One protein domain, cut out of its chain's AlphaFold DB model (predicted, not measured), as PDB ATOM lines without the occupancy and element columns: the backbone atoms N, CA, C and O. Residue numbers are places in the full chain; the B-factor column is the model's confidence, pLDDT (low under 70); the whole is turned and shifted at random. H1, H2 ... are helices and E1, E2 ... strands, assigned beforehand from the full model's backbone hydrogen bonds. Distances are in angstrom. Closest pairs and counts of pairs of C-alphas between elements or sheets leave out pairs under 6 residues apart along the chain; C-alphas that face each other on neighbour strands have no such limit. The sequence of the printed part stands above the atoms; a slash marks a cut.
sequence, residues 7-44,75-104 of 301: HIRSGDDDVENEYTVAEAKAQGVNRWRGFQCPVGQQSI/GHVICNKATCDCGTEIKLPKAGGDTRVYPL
ATOM      1  N   HIS A   7     202.144 168.090 186.817       92.12
ATOM      2  CA  HIS A   7     201.879 167.453 185.543       92.12
ATOM      3  C   HIS A   7     203.125 167.577 184.685       92.12
ATOM      4  O   HIS A   7     203.722 168.655 184.595       92.12
ATOM      5  N   ILE A   8     203.544 166.466 184.089       92.00
ATOM      6  CA  ILE A   8     204.684 166.411 183.178       92.00
ATOM      7  C   ILE A   8     204.166 166.008 181.804       92.00
ATOM      8  O   ILE A   8     203.667 164.899 181.624       92.00
ATOM      9  N   ARG A   9     204.338 166.906 180.834       89.69
ATOM     10  CA  ARG A   9     204.006 166.697 179.421       89.69
ATOM     11  C   ARG A   9     205.291 166.683 178.603       89.69
ATOM     12  O   ARG A   9     206.102 167.597 178.748       89.69
ATOM     13  N   SER A  10     205.490 165.662 177.772       85.38
ATOM     14  CA  SER A  10     206.621 165.545 176.830       85.38
ATOM     15  C   SER A  10     206.099 165.349 175.400       85.38
ATOM     16  O   SER A  10     204.975 164.888 175.236       85.38
ATOM     17  N   GLY A  11     206.881 165.755 174.392       70.88
ATOM     18  CA  GLY A  11     206.441 165.938 172.998       70.88
ATOM     19  C   GLY A  11     205.804 164.744 172.256       70.88
ATOM     20  O   GLY A  11     205.943 163.588 172.644       70.88
ATOM     21  N   ASP A  12     205.128 165.129 171.165       55.84
ATOM     22  CA  ASP A  12     204.333 164.449 170.120       55.84
ATOM     23  C   ASP A  12     203.136 163.564 170.516       55.84
ATOM     24  O   ASP A  12     202.074 163.730 169.918       55.84
ATOM     25  N   ASP A  13     203.220 162.711 171.539       58.12
ATOM     26  CA  ASP A  13     202.111 161.787 171.875       58.12
ATOM     27  C   ASP A  13     201.095 162.356 172.889       58.12
ATOM     28  O   ASP A  13     200.164 161.671 173.310       58.12
ATOM     29  N   ASP A  14     201.286 163.608 173.309       62.09
ATOM     30  CA  ASP A  14     200.461 164.317 174.298       62.09
ATOM     31  C   ASP A  14     200.242 163.578 175.627       62.09
ATOM     32  O   ASP A  14     199.270 163.812 176.346       62.09
ATOM     33  N   VAL A  15     201.183 162.701 175.988       66.19
ATOM     34  CA  VAL A  15     201.122 161.951 177.241       66.19
ATOM     35  C   VAL A  15     201.411 162.895 178.405       66.19
ATOM     36  O   VAL A  15     202.539 163.354 178.612       66.19
ATOM     37  N   GLU A  16     200.365 163.171 179.174       84.00
ATOM     38  CA  GLU A  16     200.408 163.926 180.418       84.00
ATOM     39  C   GLU A  16     200.369 162.954 181.596       84.00
ATOM     40  O   GLU A  16     199.419 162.188 181.757       84.00
ATOM     41  N   ASN A  17     201.417 162.979 182.420       89.31
ATOM     42  CA  ASN A  17     201.465 162.201 183.654       89.31
ATOM     43  C   ASN A  17     201.342 163.133 184.857       89.31
ATOM     44  O   ASN A  17     202.032 164.154 184.927       89.31
ATOM     45  N   GLU A  18     200.491 162.753 185.801       92.38
ATOM     46  CA  GLU A  18     200.311 163.427 187.081       92.38
ATOM     47  C   GLU A  18     201.158 162.740 188.157       92.38
ATOM     48  O   GLU A  18     201.209 161.512 188.228       92.38
ATOM     49  N   TYR A  19     201.816 163.541 188.992       88.62
ATOM     50  CA  TYR A  19     202.589 163.067 190.132       88.62
ATOM     51  C   TYR A  19     202.368 163.975 191.337       88.62
ATOM     52  O   TYR A  19     202.486 165.199 191.241       88.62
ATOM     53  N   THR A  20     202.167 163.386 192.508       87.38
ATOM     54  CA  THR A  20     202.406 164.079 193.778       87.38
ATOM     55  C   THR A  20     203.883 164.475 193.905       87.38
ATOM     56  O   THR A  20     204.759 163.990 193.177       87.38
ATOM     57  N   VAL A  21     204.209 165.357 194.856       83.81
ATOM     58  CA  VAL A  21     205.617 165.712 195.130       83.81
ATOM     59  C   VAL A  21     206.426 164.474 195.522       83.81
ATOM     60  O   VAL A  21     207.570 164.321 195.084       83.81
ATOM     61  N   ALA A  22     205.824 163.603 196.330       77.88
ATOM     62  CA  ALA A  22     206.444 162.379 196.808       77.88
ATOM     63  C   ALA A  22     206.690 161.377 195.678       77.88
ATOM     64  O   ALA A  22     207.801 160.867 195.523       77.88
ATOM     65  N   GLU A  23     205.685 161.139 194.833       82.69
ATOM     66  CA  GLU A  23     205.823 160.267 193.665       82.69
ATOM     67  C   GLU A  23     206.889 160.792 192.707       82.69
ATOM     68  O   GLU A  23     207.716 160.017 192.224       82.69
ATOM     69  N   ALA A  24     206.929 162.110 192.485       86.44
ATOM     70  CA  ALA A  24     207.900 162.716 191.589       86.44
ATOM     71  C   ALA A  24     209.351 162.439 192.022       86.44
ATOM     72  O   ALA A  24     210.228 162.191 191.187       86.44
ATOM     73  N   LYS A  25     209.605 162.462 193.333       84.12
ATOM     74  CA  LYS A  25     210.909 162.139 193.921       84.12
ATOM     75  C   LYS A  25     211.180 160.638 193.929       84.12
ATOM     76  O   LYS A  25     212.258 160.225 193.504       84.12
ATOM     77  N   ALA A  26     210.212 159.828 194.358       77.75
ATOM     78  CA  ALA A  26     210.344 158.374 194.442       77.75
ATOM     79  C   ALA A  26     210.620 157.736 193.072       77.75
ATOM     80  O   ALA A  26     211.466 156.850 192.954       77.75
ATOM     81  N   GLN A  27     209.953 158.227 192.025       84.88
ATOM     82  CA  GLN A  27     210.136 157.766 190.647       84.88
ATOM     83  C   GLN A  27     211.311 158.459 189.936       84.88
ATOM     84  O   GLN A  27     211.675 158.091 188.821       84.88
ATOM     85  N   GLY A  28     211.934 159.460 190.571       85.75
ATOM     86  CA  GLY A  28     213.083 160.177 190.023       85.75
ATOM     87  C   GLY A  28     212.764 161.036 188.797       85.75
ATOM     88  O   GLY A  28     213.682 161.351 188.035       85.75
ATOM     89  N   VAL A  29     211.499 161.422 188.606       90.31
ATOM     90  CA  VAL A  29     211.044 162.296 187.506       90.31
ATOM     91  C   VAL A  29     211.280 163.788 187.803       90.31
ATOM     92  O   VAL A  29     211.114 164.641 186.935       90.31
ATOM     93  N   ASN A  30     211.777 164.113 189.000       92.38
ATOM     94  CA  ASN A  30     212.206 165.442 189.462       92.38
ATOM     95  C   ASN A  30     213.627 165.860 188.998       92.38
ATOM     96  O   ASN A  30     214.322 166.628 189.676       92.38
ATOM     97  N   ARG A  31     214.101 165.346 187.855       93.69
ATOM     98  CA  ARG A  31     215.461 165.566 187.319       93.69
ATOM     99  C   ARG A  31     215.441 166.539 186.143       93.69
ATOM    100  O   ARG A  31     215.407 166.140 184.986       93.69
ATOM    101  N   TRP A  32     215.517 167.833 186.440       94.75
ATOM    102  CA  TRP A  32     215.325 168.898 185.444       94.75
ATOM    103  C   TRP A  32     216.588 169.705 185.141       94.75
ATOM    104  O   TRP A  32     216.533 170.918 184.935       94.75
ATOM    105  N   ARG A  33     217.759 169.062 185.140       95.88
ATOM    106  CA  ARG A  33     218.999 169.719 184.705       95.88
ATOM    107  C   ARG A  33     218.831 170.234 183.269       95.88
ATOM    108  O   ARG A  33     218.384 169.503 182.397       95.88
ATOM    109  N   GLY A  34     219.203 171.487 183.029       96.06
ATOM    110  CA  GLY A  34     219.053 172.171 181.743       96.06
ATOM    111  C   GLY A  34     217.703 172.867 181.543       96.06
ATOM    112  O   GLY A  34     217.580 173.663 180.618       96.06
ATOM    113  N   PHE A  35     216.711 172.637 182.412       96.94
ATOM    114  CA  PHE A  35     215.408 173.287 182.284       96.94
ATOM    115  C   PHE A  35     215.491 174.751 182.725       96.94
ATOM    116  O   PHE A  35     216.224 175.100 183.658       96.94
ATOM    117  N   GLN A  36     214.681 175.593 182.092       96.75
ATOM    118  CA  GLN A  36     214.312 176.900 182.609       96.75
ATOM    119  C   GLN A  36     213.489 176.721 183.886       96.75
ATOM    120  O   GLN A  36     212.477 176.018 183.894       96.75
ATOM    121  N   CYS A  37     213.947 177.354 184.962       95.31
ATOM    122  CA  CYS A  37     213.347 177.287 186.285       95.31
ATOM    123  C   CYS A  37     213.049 178.706 186.808       95.31
ATOM    124  O   CYS A  37     213.951 179.554 186.801       95.31
ATOM    125  N   PRO A  38     211.827 178.977 187.305       94.31
ATOM    126  CA  PRO A  38     211.401 180.291 187.782       94.31
ATOM    127  C   PRO A  38     211.767 180.554 189.244       94.31
ATOM    128  O   PRO A  38     211.245 181.481 189.858       94.31
ATOM    129  N   VAL A  39     212.681 179.777 189.823       93.69
ATOM    130  CA  VAL A  39     213.223 180.047 191.159       93.69
ATOM    131  C   VAL A  39     213.839 181.458 191.196       93.69
ATOM    132  O   VAL A  39     214.591 181.868 190.299       93.69
ATOM    133  N   GLY A  40     213.476 182.250 192.198       92.44
ATOM    134  CA  GLY A  40     213.736 183.689 192.279       92.44
ATOM    135  C   GLY A  40     212.674 184.580 191.626       92.44
ATOM    136  O   GLY A  40     212.685 185.776 191.874       92.44
ATOM    137  N   GLN A  41     211.774 184.045 190.797       91.25
ATOM    138  CA  GLN A  41     210.658 184.795 190.192       91.25
ATOM    139  C   GLN A  41     209.290 184.398 190.745       91.25
ATOM    140  O   GLN A  41     208.386 185.221 190.753       91.25
ATOM    141  N   GLN A  42     209.144 183.147 191.180       91.25
ATOM    142  CA  GLN A  42     207.924 182.609 191.799       91.25
ATOM    143  C   GLN A  42     208.185 182.013 193.186       91.25
ATOM    144  O   GLN A  42     207.275 181.536 193.863       91.25
ATOM    145  N   SER A  43     209.442 182.024 193.611       94.19
ATOM    146  CA  SER A  43     209.825 181.694 194.970       94.19
ATOM    147  C   SER A  43     211.098 182.428 195.360       94.19
ATOM    148  O   SER A  43     211.897 182.792 194.495       94.19
ATOM    149  N   ILE A  44     211.290 182.616 196.658       97.00
ATOM    150  CA  ILE A  44     212.562 182.981 197.282       97.00
ATOM    151  C   ILE A  44     212.764 182.145 198.539       97.00
ATOM    152  O   ILE A  44     211.825 181.577 199.098       97.00
ATOM    153  N   GLY A  75     213.897 187.000 184.857       90.19
ATOM    154  CA  GLY A  75     214.128 185.811 184.041       90.19
ATOM    155  C   GLY A  75     214.421 184.525 184.821       90.19
ATOM    156  O   GLY A  75     214.828 184.534 185.990       90.19
ATOM    157  N   HIS A  76     214.218 183.408 184.125       94.94
ATOM    158  CA  HIS A  76     214.470 182.059 184.617       94.94
ATOM    159  C   HIS A  76     215.969 181.777 184.755       94.94
ATOM    160  O   HIS A  76     216.793 182.288 183.996       94.94
ATOM    161  N   VAL A  77     216.328 180.902 185.693       95.75
ATOM    162  CA  VAL A  77     217.659 180.279 185.708       95.75
ATOM    163  C   VAL A  77     217.639 179.013 184.867       95.75
ATOM    164  O   VAL A  77     216.619 178.333 184.783       95.75
ATOM    165  N   ILE A  78     218.792 178.642 184.317       96.88
ATOM    166  CA  ILE A  78     218.996 177.286 183.809       96.88
ATOM    167  C   ILE A  78     219.400 176.399 184.983       96.88
ATOM    168  O   ILE A  78     220.375 176.679 185.687       96.88
ATOM    169  N   CYS A  79     218.622 175.351 185.241       95.94
ATOM    170  CA  CYS A  79     218.872 174.433 186.342       95.94
ATOM    171  C   CYS A  79     220.163 173.629 186.107       95.94
ATOM    172  O   CYS A  79     220.336 173.015 185.058       95.94
ATOM    173  N   ASN A  80     221.064 173.581 187.093       95.06
ATOM    174  CA  ASN A  80     222.269 172.735 187.052       95.06
ATOM    175  C   ASN A  80     222.238 171.580 188.072       95.06
ATOM    176  O   ASN A  80     223.182 170.785 188.140       95.06
ATOM    177  N   LYS A  81     221.167 171.478 188.865       93.19
ATOM    178  CA  LYS A  81     221.022 170.482 189.928       93.19
ATOM    179  C   LYS A  81     220.742 169.107 189.341       93.19
ATOM    180  O   LYS A  81     220.144 168.998 188.276       93.19
ATOM    181  N   ALA A  82     221.233 168.069 190.014       91.44
ATOM    182  CA  ALA A  82     220.999 166.689 189.594       91.44
ATOM    183  C   ALA A  82     219.539 166.272 189.839       91.44
ATOM    184  O   ALA A  82     218.944 165.608 188.996       91.44
ATOM    185  N   THR A  83     218.975 166.711 190.964       90.94
ATOM    186  CA  THR A  83     217.594 166.490 191.409       90.94
ATOM    187  C   THR A  83     217.024 167.789 191.984       90.94
ATOM    188  O   THR A  83     217.776 168.691 192.372       90.94
ATOM    189  N   CYS A  84     215.697 167.918 191.990       90.38
ATOM    190  CA  CYS A  84     214.976 168.989 192.676       90.38
ATOM    191  C   CYS A  84     214.263 168.404 193.899       90.38
ATOM    192  O   CYS A  84     213.375 167.576 193.730       90.38
ATOM    193  N   ASP A  85     214.644 168.822 195.109       84.00
ATOM    194  CA  ASP A  85     214.230 168.133 196.346       84.00
ATOM    195  C   ASP A  85     213.259 168.943 197.225       84.00
ATOM    196  O   ASP A  85     212.589 168.392 198.101       84.00
ATOM    197  N   CYS A  86     213.145 170.254 197.001       85.75
ATOM    198  CA  CYS A  86     212.223 171.101 197.753       85.75
ATOM    199  C   CYS A  86     210.789 170.901 197.248       85.75
ATOM    200  O   CYS A  86     210.500 171.169 196.083       85.75
ATOM    201  N   GLY A  87     209.879 170.465 198.125       81.75
ATOM    202  CA  GLY A  87     208.489 170.176 197.752       81.75
ATOM    203  C   GLY A  87     207.736 171.382 197.184       81.75
ATOM    204  O   GLY A  87     206.958 171.233 196.246       81.75
ATOM    205  N   THR A  88     208.022 172.582 197.685       84.69
ATOM    206  CA  THR A  88     207.448 173.834 197.175       84.69
ATOM    207  C   THR A  88     208.021 174.203 195.804       84.69
ATOM    208  O   THR A  88     207.285 174.584 194.900       84.69
ATOM    209  N   GLU A  89     209.332 174.034 195.598       90.69
ATOM    210  CA  GLU A  89     209.983 174.372 194.324       90.69
ATOM    211  C   GLU A  89     209.727 173.331 193.226       90.69
ATOM    212  O   GLU A  89     209.727 173.681 192.045       90.69
ATOM    213  N   ILE A  90     209.467 172.065 193.579       90.88
ATOM    214  CA  ILE A  90     209.053 171.007 192.641       90.88
ATOM    215  C   ILE A  90     207.792 171.427 191.883       90.88
ATOM    216  O   ILE A  90     207.746 171.245 190.666       90.88
ATOM    217  N   LYS A  91     206.848 172.078 192.571       90.94
ATOM    218  CA  LYS A  91     205.564 172.546 192.025       90.94
ATOM    219  C   LYS A  91     205.673 173.738 191.074       90.94
ATOM    220  O   LYS A  91     204.705 174.059 190.396       90.94
ATOM    221  N   LEU A  92     206.831 174.396 191.001       91.94
ATOM    222  CA  LEU A  92     207.026 175.511 190.077       91.94
ATOM    223  C   LEU A  92     207.000 175.034 188.614       91.94
ATOM    224  O   LEU A  92     207.583 173.984 188.323       91.94
ATOM    225  N   PRO A  93     206.421 175.806 187.680       92.56
ATOM    226  CA  PRO A  93     206.433 175.471 186.265       92.56
ATOM    227  C   PRO A  93     207.861 175.463 185.708       92.56
ATOM    228  O   PRO A  93     208.644 176.370 185.980       92.56
ATOM    229  N   LYS A  94     208.230 174.436 184.939       93.31
ATOM    230  CA  LYS A  94     209.579 174.278 184.362       93.31
ATOM    231  C   LYS A  94     209.493 173.833 182.913       93.31
ATOM    232  O   LYS A  94     208.561 173.132 182.523       93.31
ATOM    233  N   ALA A  95     210.484 174.209 182.116       94.62
ATOM    234  CA  ALA A  95     210.507 173.887 180.693       94.62
ATOM    235  C   ALA A  95     211.918 173.553 180.210       94.62
ATOM    236  O   ALA A  95     212.860 174.288 180.496       94.62
ATOM    237  N   GLY A  96     212.065 172.484 179.434       94.12
ATOM    238  CA  GLY A  96     213.320 172.125 178.776       94.12
ATOM    239  C   GLY A  96     213.044 171.254 177.557       94.12
ATOM    240  O   GLY A  96     212.303 170.282 177.665       94.12
ATOM    241  N   GLY A  97     213.597 171.624 176.395       91.44
ATOM    242  CA  GLY A  97     213.232 170.992 175.119       91.44
ATOM    243  C   GLY A  97     211.716 171.041 174.894       91.44
ATOM    244  O   GLY A  97     211.098 172.094 175.092       91.44
ATOM    245  N   ASP A  98     211.124 169.888 174.589       90.12
ATOM    246  CA  ASP A  98     209.675 169.713 174.409       90.12
ATOM    247  C   ASP A  98     208.943 169.293 175.695       90.12
ATOM    248  O   ASP A  98     207.728 169.121 175.696       90.12
ATOM    249  N   THR A  99     209.657 169.171 176.818       91.94
ATOM    250  CA  THR A  99     209.058 168.810 178.106       91.94
ATOM    251  C   THR A  99     208.618 170.050 178.881       91.94
ATOM    252  O   THR A  99     209.344 171.052 178.984       91.94
ATOM    253  N   ARG A 100     207.421 169.987 179.463       93.50
ATOM    254  CA  ARG A 100     206.857 170.992 180.368       93.50
ATOM    255  C   ARG A 100     206.432 170.330 181.669       93.50
ATOM    256  O   ARG A 100     205.864 169.246 181.665       93.50
ATOM    257  N   VAL A 101     206.712 171.017 182.767       92.94
ATOM    258  CA  VAL A 101     206.238 170.691 184.110       92.94
ATOM    259  C   VAL A 101     205.363 171.844 184.555       92.94
ATOM    260  O   VAL A 101     205.798 172.991 184.443       92.94
ATOM    261  N   TYR A 102     204.162 171.575 185.046       90.31
ATOM    262  CA  TYR A 102     203.265 172.611 185.550       90.31
ATOM    263  C   TYR A 102     202.311 172.051 186.611       90.31
ATOM    264  O   TYR A 102     201.941 170.882 186.549       90.31
ATOM    265  N   PRO A 103     201.902 172.860 187.596       86.19
ATOM    266  CA  PRO A 103     200.742 172.553 188.420       86.19
ATOM    267  C   PRO A 103     199.455 172.933 187.666       86.19
ATOM    268  O   PRO A 103     199.456 173.886 186.887       86.19
ATOM    269  N   LEU A 104     198.341 172.234 187.914       81.38
ATOM    270  CA  LEU A 104     197.026 172.650 187.387       81.38
ATOM    271  C   LEU A 104     196.417 173.819 188.165       81.38
ATOM    272  O   LEU A 104     195.602 174.572 187.636       81.38
TER     273      LEU A 104
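AT A GLANCE: This is residues 7 to 44 and 75 to 104 of the 301 residues of the protein "Radical SAM core domain-containing protein" of bacterium SM23_57 (UniProt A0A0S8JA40). With little regular structure, the domain is a small twisted sheet of two hairpins side by side, with two short helices beyond one end of the strands. Long loops, residues 27 to 44 and 75 to 86, reach out beyond edge strand E3. The 68 printed residues run E1 E2 H1 H2 E3 E4, class mixed, with 24 in named elements; the sheet E2 E1 E4 E3 is antiparallel. It is compact, radius of gyration of the C-alphas 11.3 A, spanning 33 by 24 by 23 A.

HOW THE PARTS SIT: E1, residues 7 to 9, forms a hairpin with E2, residues 16 to 19; N 8 and O 17 are 2.9 A apart, within hydrogen-bond range. H1, residues 21 to 26, has every O i to N i+4 pair within range; H2, residues 87 to 90, is too short for one. They are close but not clearly touching; their closest C-alphas, Val 21 and Gly 87, are 5.9 A apart. E3, residues 94 to 96, forms a hairpin with E4, residues 99 to 102, with N 101 and O 94 at 2.8 A. E1 and E4 join the hairpins as antiparallel neighbours, N 7 and O 102 at 2.8 A.

IN THESE COORDINATES: E1 begins at C-alpha 7 (201.879, 167.453, 185.543). E2 is 10.0 A long, H1 8.8 A and E4 10.2 A, ending at C-alpha 102 (203.265, 172.611, 185.550).

THE WHOLE: Residues 45 to 74 are not printed; C-alphas 44 and 75 are 13.6 A apart. Residues 12 to 15 have pLDDT under 70.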